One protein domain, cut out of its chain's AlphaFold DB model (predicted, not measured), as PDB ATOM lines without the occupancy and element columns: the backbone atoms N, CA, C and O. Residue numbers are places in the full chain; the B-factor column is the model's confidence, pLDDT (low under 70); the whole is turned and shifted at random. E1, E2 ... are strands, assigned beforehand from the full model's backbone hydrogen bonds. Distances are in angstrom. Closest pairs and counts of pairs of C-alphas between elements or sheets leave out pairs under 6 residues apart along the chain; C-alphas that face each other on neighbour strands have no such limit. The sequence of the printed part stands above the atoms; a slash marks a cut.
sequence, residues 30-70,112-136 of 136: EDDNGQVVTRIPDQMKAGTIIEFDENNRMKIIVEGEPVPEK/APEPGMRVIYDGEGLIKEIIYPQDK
ATOM      1  N   GLU A  30     -26.465  -7.451   1.668       38.72
ATOM      2  CA  GLU A  30     -27.421  -8.263   2.487       38.72
ATOM      3  C   GLU A  30     -27.027  -8.653   3.969       38.72
ATOM      4  O   GLU A  30     -27.520  -9.643   4.481       38.72
ATOM      5  N   ASP A  31     -26.127  -7.935   4.669       47.19
ATOM      6  CA  ASP A  31     -25.555  -8.196   6.041       47.19
ATOM      7  C   ASP A  31     -25.217  -9.675   6.476       47.19
ATOM      8  O   ASP A  31     -24.943 -10.488   5.615       47.19
ATOM      9  N   ASP A  32     -25.103 -10.101   7.746       47.25
ATOM     10  CA  ASP A  32     -24.856 -11.541   8.111       47.25
ATOM     11  C   ASP A  32     -26.100 -12.430   7.817       47.25
ATOM     12  O   ASP A  32     -26.144 -13.637   8.054       47.25
ATOM     13  N   ASN A  33     -27.121 -11.794   7.236       48.81
ATOM     14  CA  ASN A  33     -28.239 -12.370   6.507       48.81
ATOM     15  C   ASN A  33     -27.899 -12.740   5.031       48.81
ATOM     16  O   ASN A  33     -28.744 -13.350   4.376       48.81
ATOM     17  N   GLY A  34     -26.695 -12.429   4.507       49.38
ATOM     18  CA  GLY A  34     -26.239 -12.840   3.160       49.38
ATOM     19  C   GLY A  34     -25.144 -12.020   2.432       49.38
ATOM     20  O   GLY A  34     -24.952 -12.225   1.235       49.38
ATOM     21  N   GLN A  35     -24.447 -11.065   3.067       48.75
ATOM     22  CA  GLN A  35     -23.958  -9.831   2.426       48.75
ATOM     23  C   GLN A  35     -23.037 -10.057   1.236       48.75
ATOM     24  O   GLN A  35     -21.840 -10.245   1.416       48.75
ATOM     25  N   VAL A  36     -23.553  -9.801   0.033       58.47
ATOM     26  CA  VAL A  36     -22.753  -9.341  -1.114       58.47
ATOM     27  C   VAL A  36     -22.219  -7.936  -0.789       58.47
ATOM     28  O   VAL A  36     -22.740  -6.922  -1.242       58.47
ATOM     29  N   VAL A  37     -21.260  -7.845   0.135       66.19
ATOM     30  CA  VAL A  37     -20.721  -6.581   0.654       66.19
ATOM     31  C   VAL A  37     -20.195  -5.764  -0.524       66.19
ATOM     32  O   VAL A  37     -19.237  -6.169  -1.159       66.19
ATOM     33  N   THR A  38     -20.765  -4.591  -0.824       73.25
ATOM     34  CA  THR A  38     -20.315  -3.807  -1.997       73.25
ATOM     35  C   THR A  38     -19.116  -2.893  -1.724       73.25
ATOM     36  O   THR A  38     -18.663  -2.191  -2.622       73.25
ATOM     37  N   ARG A  39     -18.608  -2.869  -0.485       85.75
ATOM     38  CA  ARG A  39     -17.397  -2.144  -0.070       85.75
ATOM     39  C   ARG A  39     -16.833  -2.765   1.205       85.75
ATOM     40  O   ARG A  39     -17.577  -2.890   2.179       85.75
ATOM     41  N   ILE A  40     -15.540  -3.078   1.201       90.56
ATOM     42  CA  ILE A  40     -14.775  -3.538   2.368       90.56
ATOM     43  C   ILE A  40     -14.975  -2.545   3.535       90.56
ATOM     44  O   ILE A  40     -14.855  -1.341   3.307       90.56
ATOM     45  N   PRO A  41     -15.278  -2.984   4.771       91.50
ATOM     46  CA  PRO A  41     -15.377  -2.072   5.910       91.50
ATOM     47  C   PRO A  41     -14.064  -1.306   6.120       91.50
ATOM     48  O   PRO A  41     -13.009  -1.929   6.209       91.50
ATOM     49  N   ASP A  42     -14.116   0.026   6.225       90.50
ATOM     50  CA  ASP A  42     -12.910   0.844   6.453       90.50
ATOM     51  C   ASP A  42     -12.312   0.619   7.856       90.50
ATOM     52  O   ASP A  42     -11.118   0.827   8.066       90.50
ATOM     53  N   GLN A  43     -13.145   0.176   8.807       91.62
ATOM     54  CA  GLN A  43     -12.758  -0.147  10.177       91.62
ATOM     55  C   GLN A  43     -13.479  -1.413  10.675       91.62
ATOM     56  O   GLN A  43     -14.669  -1.599  10.413       91.62
ATOM     57  N   MET A  44     -12.759  -2.261  11.413       93.12
ATOM     58  CA  MET A  44     -13.242  -3.460  12.116       93.12
ATOM     59  C   MET A  44     -12.644  -3.504  13.538       93.12
ATOM     60  O   MET A  44     -12.086  -2.515  14.014       93.12
ATOM     61  N   LYS A  45     -12.766  -4.631  14.255       94.56
ATOM     62  CA  LYS A  45     -12.030  -4.840  15.513       94.56
ATOM     63  C   LYS A  45     -10.524  -4.972  15.246       94.56
ATOM     64  O   LYS A  45     -10.100  -5.336  14.147       94.56
ATOM     65  N   ALA A  46      -9.713  -4.676  16.259       93.50
ATOM     66  CA  ALA A  46      -8.263  -4.676  16.131       93.50
ATOM     67  C   ALA A  46      -7.736  -6.095  15.876       93.50
ATOM     68  O   ALA A  46      -8.039  -7.022  16.625       93.50
ATOM     69  N   GLY A  47      -6.949  -6.265  14.812       93.00
ATOM     70  CA  GLY A  47      -6.430  -7.566  14.388       93.00
ATOM     71  C   GLY A  47      -7.448  -8.490  13.706       93.00
ATOM     72  O   GLY A  47      -7.129  -9.661  13.495       93.00
ATOM     73  N   THR A  48      -8.649  -8.011  13.347       97.06
ATOM     74  CA  THR A  48      -9.586  -8.793  12.522       97.06
ATOM     75  C   THR A  48      -8.933  -9.184  11.186       97.06
ATOM     76  O   THR A  48      -8.180  -8.414  10.587       97.06
ATOM     77  N   ILE A  49      -9.270 -10.370  10.677       96.31
ATOM     78  CA  ILE A  49      -8.970 -10.798   9.305       96.31
ATOM     79  C   ILE A  49     -10.271 -11.269   8.660       96.31
ATOM     80  O   ILE A  49     -10.940 -12.151   9.202       96.31
ATOM     81  N   ILE A  50     -10.607 -10.713   7.496       95.88
ATOM     82  CA  ILE A  50     -11.756 -11.135   6.681       95.88
ATOM     83  C   ILE A  50     -11.304 -11.685   5.331       95.88
ATOM     84  O   ILE A  50     -10.246 -11.323   4.821       95.88
ATOM     85  N   GLU A  51     -12.135 -12.528   4.739       95.06
ATOM     86  CA  GLU A  51     -11.974 -13.096   3.403       95.06
ATOM     87  C   GLU A  51     -13.323 -13.075   2.680       95.06
ATOM     88  O   GLU A  51     -14.357 -13.303   3.309       95.06
ATOM     89  N   PHE A  52     -13.335 -12.784   1.383       93.25
ATOM     90  CA  PHE A  52     -14.553 -12.804   0.573       93.25
ATOM     91  C   PHE A  52     -14.723 -14.174  -0.090       93.25
ATOM     92  O   PHE A  52     -13.803 -14.671  -0.739       93.25
ATOM     93  N   ASP A  53     -15.887 -14.803   0.086       91.06
ATOM     94  CA  ASP A  53     -16.187 -16.117  -0.494       91.06
ATOM     95  C   ASP A  53     -16.425 -16.053  -2.018       91.06
ATOM     96  O   ASP A  53     -16.420 -14.984  -2.629       91.06
ATOM     97  N   GLU A  54     -16.662 -17.209  -2.646       91.19
ATOM     98  CA  GLU A  54     -16.945 -17.333  -4.088       91.19
ATOM     99  C   GLU A  54     -18.138 -16.477  -4.569       91.19
ATOM    100  O   GLU A  54     -18.213 -16.122  -5.742       91.19
ATOM    101  N   ASN A  55     -19.050 -16.107  -3.663       89.31
ATOM    102  CA  ASN A  55     -20.229 -15.277  -3.923       89.31
ATOM    103  C   ASN A  55     -19.998 -13.803  -3.528       89.31
ATOM    104  O   ASN A  55     -20.948 -13.025  -3.433       89.31
ATOM    105  N   ASN A  56     -18.740 -13.427  -3.276       88.25
ATOM    106  CA  ASN A  56     -18.305 -12.130  -2.762       88.25
ATOM    107  C   ASN A  56     -18.920 -11.756  -1.399       88.25
ATOM    108  O   ASN A  56     -19.164 -10.579  -1.110       88.25
ATOM    109  N   ARG A  57     -19.192 -12.757  -0.550       90.19
ATOM    110  CA  ARG A  57     -19.695 -12.542   0.809       90.19
ATOM    111  C   ARG A  57     -18.561 -12.510   1.811       90.19
ATOM    112  O   ARG A  57     -17.686 -13.372   1.797       90.19
ATOM    113  N   MET A  58     -18.584 -11.518   2.694       90.94
ATOM    114  CA  MET A  58     -17.559 -11.360   3.723       90.94
ATOM    115  C   MET A  58     -17.664 -12.461   4.775       90.94
ATOM    116  O   MET A  58     -18.710 -12.650   5.388       90.94
ATOM    117  N   LYS A  59     -16.542 -13.124   5.041       93.62
ATOM    118  CA  LYS A  59     -16.369 -14.116   6.095       93.62
ATOM    119  C   LYS A  59     -15.254 -13.672   7.033       93.62
ATOM    120  O   LYS A  59     -14.147 -13.376   6.591       93.62
ATOM    121  N   ILE A  60     -15.521 -13.662   8.336       94.38
ATOM    122  CA  ILE A  60     -14.492 -13.404   9.349       94.38
ATOM    123  C   ILE A  60     -13.665 -14.685   9.536       94.38
ATOM    124  O   ILE A  60     -14.206 -15.748   9.837       94.38
ATOM    125  N   ILE A  61     -12.354 -14.586   9.315       95.94
ATOM    126  CA  ILE A  61     -11.377 -15.674   9.490       95.94
ATOM    127  C   ILE A  61     -10.741 -15.598  10.880       95.94
ATOM    128  O   ILE A  61     -10.559 -16.621  11.537       95.94
ATOM    129  N   VAL A  62     -10.435 -14.381  11.336       94.69
ATOM    130  CA  VAL A  62      -9.985 -14.090  12.701       94.69
ATOM    131  C   VAL A  62     -10.810 -12.922  13.215       94.69
ATOM    132  O   VAL A  62     -10.850 -11.868  12.581       94.69
ATOM    133  N   GLU A  63     -11.474 -13.116  14.349       94.69
ATOM    134  CA  GLU A  63     -12.193 -12.048  15.033       94.69
ATOM    135  C   GLU A  63     -11.225 -11.270  15.928       94.69
ATOM    136  O   GLU A  63     -10.516 -11.862  16.744       94.69
ATOM    137  N   GLY A  64     -11.181  -9.951  15.749       91.12
ATOM    138  CA  GLY A  64     -10.299  -9.058  16.491       91.12
ATOM    139  C   GLY A  64     -10.813  -8.707  17.888       91.12
ATOM    140  O   GLY A  64     -11.972  -8.945  18.239       91.12
ATOM    141  N   GLU A  65      -9.962  -8.056  18.676       90.88
ATOM    142  CA  GLU A  65     -10.319  -7.543  20.002       90.88
ATOM    143  C   GLU A  65     -10.774  -6.069  19.939       90.88
ATOM    144  O   GLU A  65     -10.367  -5.316  19.049       90.88
ATOM    145  N   PRO A  66     -11.646  -5.613  20.858       85.06
ATOM    146  CA  PRO A  66     -11.964  -4.196  20.975       85.06
ATOM    147  C   PRO A  66     -10.741  -3.416  21.480       85.06
ATOM    148  O   PRO A  66     -10.139  -3.776  22.493       85.06
ATOM    149  N   VAL A  67     -10.408  -2.304  20.818       78.94
ATOM    150  CA  VAL A  67      -9.386  -1.369  21.317       78.94
ATOM    151  C   VAL A  67      -9.846  -0.836  22.684       78.94
ATOM    152  O   VAL A  67     -10.972  -0.340  22.782       78.94
ATOM    153  N   PRO A  68      -9.027  -0.921  23.749       79.62
ATOM    154  CA  PRO A  68      -9.448  -0.517  25.085       79.62
ATOM    155  C   PRO A  68      -9.761   0.981  25.146       79.62
ATOM    156  O   PRO A  68      -8.986   1.818  24.674       79.62
ATOM    157  N   GLU A  69     -10.883   1.329  25.781       79.94
ATOM    158  CA  GLU A  69     -11.291   2.722  25.948       79.94
ATOM    159  C   GLU A  69     -10.223   3.537  26.694       79.94
ATOM    160  O   GLU A  69      -9.711   3.147  27.753       79.94
ATOM    161  N   LYS A  70      -9.891   4.711  26.147       80.81
ATOM    162  CA  LYS A  70      -8.924   5.629  26.755       80.81
ATOM    163  C   LYS A  70      -9.497   6.166  28.067       80.81
ATOM    164  O   LYS A  70     -10.450   6.941  28.064       80.81
ATOM    165  N   ALA A 112     -13.235  -2.190  -4.464       89.88
ATOM    166  CA  ALA A 112     -14.364  -3.109  -4.432       89.88
ATOM    167  C   ALA A 112     -13.869  -4.511  -4.016       89.88
ATOM    168  O   ALA A 112     -12.815  -4.937  -4.492       89.88
ATOM    169  N   PRO A 113     -14.598  -5.235  -3.151       91.12
ATOM    170  CA  PRO A 113     -14.226  -6.597  -2.796       91.12
ATOM    171  C   PRO A 113     -14.391  -7.539  -3.994       91.12
ATOM    172  O   PRO A 113     -15.345  -7.416  -4.766       91.12
ATOM    173  N   GLU A 114     -13.455  -8.480  -4.127       91.31
ATOM    174  CA  GLU A 114     -13.453  -9.552  -5.129       91.31
ATOM    175  C   GLU A 114     -13.435 -10.918  -4.404       91.31
ATOM    176  O   GLU A 114     -12.788 -11.031  -3.359       91.31
ATOM    177  N   PRO A 115     -14.074 -11.978  -4.939       91.69
ATOM    178  CA  PRO A 115     -13.956 -13.335  -4.400       91.69
ATOM    179  C   PRO A 115     -12.501 -13.780  -4.199       91.69
ATOM    180  O   PRO A 115     -11.644 -13.552  -5.050       91.69
ATOM    181  N   GLY A 116     -12.212 -14.418  -3.064       91.19
ATOM    182  CA  GLY A 116     -10.862 -14.839  -2.677       91.19
ATOM    183  C   GLY A 116      -9.949 -13.715  -2.166       91.19
ATOM    184  O   GLY A 116      -8.826 -13.995  -1.747       91.19
ATOM    185  N   MET A 117     -10.401 -12.456  -2.160       93.69
ATOM    186  CA  MET A 117      -9.672 -11.351  -1.537       93.69
ATOM    187  C   MET A 117      -9.672 -11.498  -0.011       93.69
ATOM    188  O   MET A 117     -10.708 -11.781   0.596       93.69
ATOM    189  N   ARG A 118      -8.524 -11.241   0.621       94.62
ATOM    190  CA  ARG A 118      -8.366 -11.224   2.082       94.62
ATOM    191  C   ARG A 118      -7.927  -9.843   2.556       94.62
ATOM    192  O   ARG A 118      -7.042  -9.239   1.957       94.62
ATOM    193  N   VAL A 119      -8.516  -9.355   3.644       95.38
ATOM    194  CA  VAL A 119      -8.213  -8.041   4.229       95.38
ATOM    195  C   VAL A 119      -7.796  -8.220   5.683       95.38
ATOM    196  O   VAL A 119      -8.467  -8.914   6.450       95.38
ATOM    197  N   ILE A 120      -6.673  -7.605   6.046       95.88
ATOM    198  CA  ILE A 120      -6.082  -7.655   7.385       95.88
ATOM    199  C   ILE A 120      -6.214  -6.273   8.018       95.88
ATOM    200  O   ILE A 120      -5.776  -5.277   7.434       95.88
ATOM    201  N   TYR A 121      -6.776  -6.222   9.223       94.94
ATOM    202  CA  TYR A 121      -6.896  -5.004  10.016       94.94
ATOM    203  C   TYR A 121      -5.761  -4.905  11.049       94.94
ATOM    204  O   TYR A 121      -5.277  -5.917  11.562       94.94
ATOM    205  N   ASP A 122      -5.294  -3.691  11.333       93.50
ATOM    206  CA  ASP A 122      -4.217  -3.429  12.292       93.50
ATOM    207  C   ASP A 122      -4.694  -3.394  13.760       93.50
ATOM    208  O   ASP A 122      -5.831  -3.740  14.086       93.50
ATOM    209  N   GLY A 123      -3.800  -2.987  14.668       92.44
ATOM    210  CA  GLY A 123      -4.077  -2.854  16.101       92.44
ATOM    211  C   GLY A 123      -5.023  -1.706  16.485       92.44
ATOM    212  O   GLY A 123      -5.421  -1.634  17.645       92.44
ATOM    213  N   GLU A 124      -5.394  -0.830  15.548       91.12
ATOM    214  CA  GLU A 124      -6.414   0.217  15.724       91.12
ATOM    215  C   GLU A 124      -7.731  -0.134  14.995       91.12
ATOM    216  O   GLU A 124      -8.736   0.573  15.121       91.12
ATOM    217  N   GLY A 125      -7.745  -1.264  14.277       91.69
ATOM    218  CA  GLY A 125      -8.881  -1.757  13.507       91.69
ATOM    219  C   GLY A 125      -8.979  -1.173  12.098       91.69
ATOM    220  O   GLY A 125     -10.027  -1.325  11.478       91.69
ATOM    221  N   LEU A 126      -7.937  -0.511  11.586       93.12
ATOM    222  CA  LEU A 126      -7.890   0.069  10.237       93.12
ATOM    223  C   LEU A 126      -7.326  -0.932   9.222       93.12
ATOM    224  O   LEU A 126      -6.583  -1.842   9.589       93.12
ATOM    225  N   ILE A 127      -7.671  -0.785   7.937       92.75
ATOM    226  CA  ILE A 127      -7.135  -1.649   6.871       92.75
ATOM    227  C   ILE A 127      -5.612  -1.484   6.794       92.75
ATOM    228  O   ILE A 127      -5.106  -0.421   6.437       92.75
ATOM    229  N   LYS A 128      -4.891  -2.570   7.074       93.38
ATOM    230  CA  LYS A 128      -3.430  -2.647   6.986       93.38
ATOM    231  C   LYS A 128      -2.964  -3.146   5.624       93.38
ATOM    232  O   LYS A 128      -1.988  -2.648   5.074       93.38
ATOM    233  N   GLU A 129      -3.622  -4.189   5.125       93.38
ATOM    234  CA  GLU A 129      -3.178  -4.952   3.961       93.38
ATOM    235  C   GLU A 129      -4.372  -5.615   3.266       93.38
ATOM    236  O   GLU A 129      -5.277  -6.135   3.924       93.38
ATOM    237  N   ILE A 130      -4.355  -5.601   1.932       92.81
ATOM    238  CA  ILE A 130      -5.324  -6.283   1.070       92.81
ATOM    239  C   ILE A 130      -4.545  -7.261   0.194       92.81
ATOM    240  O   ILE A 130      -3.678  -6.860  -0.582       92.81
ATOM    241  N   ILE A 131      -4.861  -8.545   0.327       93.69
ATOM    242  CA  ILE A 131      -4.255  -9.644  -0.421       93.69
ATOM    243  C   ILE A 131      -5.247 -10.067  -1.504       93.69
ATOM    244  O   ILE A 131      -6.364 -10.493  -1.206       93.69
ATOM    245  N   TYR A 132      -4.828  -9.948  -2.760       92.12
ATOM    246  CA  TYR A 132      -5.616 -10.344  -3.923       92.12
ATOM    247  C   TYR A 132      -5.439 -11.844  -4.230       92.12
ATOM    248  O   TYR A 132      -4.350 -12.389  -3.994       92.12
ATOM    249  N   PRO A 133      -6.471 -12.515  -4.783       88.75
ATOM    250  CA  PRO A 133      -6.338 -13.882  -5.284       88.75
ATOM    251  C   PRO A 133      -5.236 -13.958  -6.352       88.75
ATOM    252  O   PRO A 133      -5.029 -13.014  -7.114       88.75
ATOM    253  N   GLN A 134      -4.500 -15.071  -6.381       79.44
ATOM    254  CA  GLN A 134      -3.326 -15.233  -7.254       79.44
ATOM    255  C   GLN A 134      -3.674 -15.646  -8.693       79.44
ATOM    256  O   GLN A 134      -2.811 -15.566  -9.563       79.44
ATOM    257  N   ASP A 135      -4.923 -16.045  -8.946       63.94
ATOM    258  CA  ASP A 135      -5.387 -16.545 -10.238       63.94
ATOM    259  C   ASP A 135      -6.284 -15.506 -10.944       63.94
ATOM    260  O   ASP A 135      -7.378 -15.189 -10.470       63.94
ATOM    261  N   LYS A 136      -5.820 -14.990 -12.093       52.12
ATOM    262  CA  LYS A 136      -6.607 -14.282 -13.122       52.12
ATOM    263  C   LYS A 136      -6.233 -14.826 -14.502       52.12
ATOM    264  O   LYS A 136      -5.025 -15.073 -14.712       52.12
TER     265      LYS A 136
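What this domain is: This is residues 30 to 70 and 112 to 136 of the 136 residues of an uncharacterized protein of Brevibacillus sp. WF146 (UniProt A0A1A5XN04). The printed part has little regular structure: two hairpins side by side make one small, strongly twisted sheet, and residues 39 to 43 of a long unnamed stretch cross over one face of it. The 66 residues hold four named strands, E1 to E4 along the chain, in antiparallel order E2 - E1 - E3 - E4; the class is all strand, with 18 residues in named elements. It is compact, with a radius of gyration of the C-alphas of 12.1 A, spanning 43 by 28 by 17 A.

How they stand to each other: Inner strands E1, residues 49 to 52, and E3, residues 118 to 121, are antiparallel at 154 degrees, with N 50 and O 119 3.0 A apart. Edge strand E2, residues 58 to 62, forms a hairpin with E1; N 59 and O 51 are 2.8 A apart. Edge strand E4, residues 127 to 131, forms one with E3; N 131 and O 118 are 2.8 A apart.

Where its parts are: E1 begins at C-alpha 49 (-8.970, -10.798, 9.305); E4, 11.2 A long, ends at C-alpha 131 (-4.255, -9.644, -0.421). E2 measures 12.1 A.

The domain as a whole: Residues 71 to 111 are cut out, a C-alpha gap of 32.8 A. Residues 30 to 37 and 135 to 136 have pLDDT under 70.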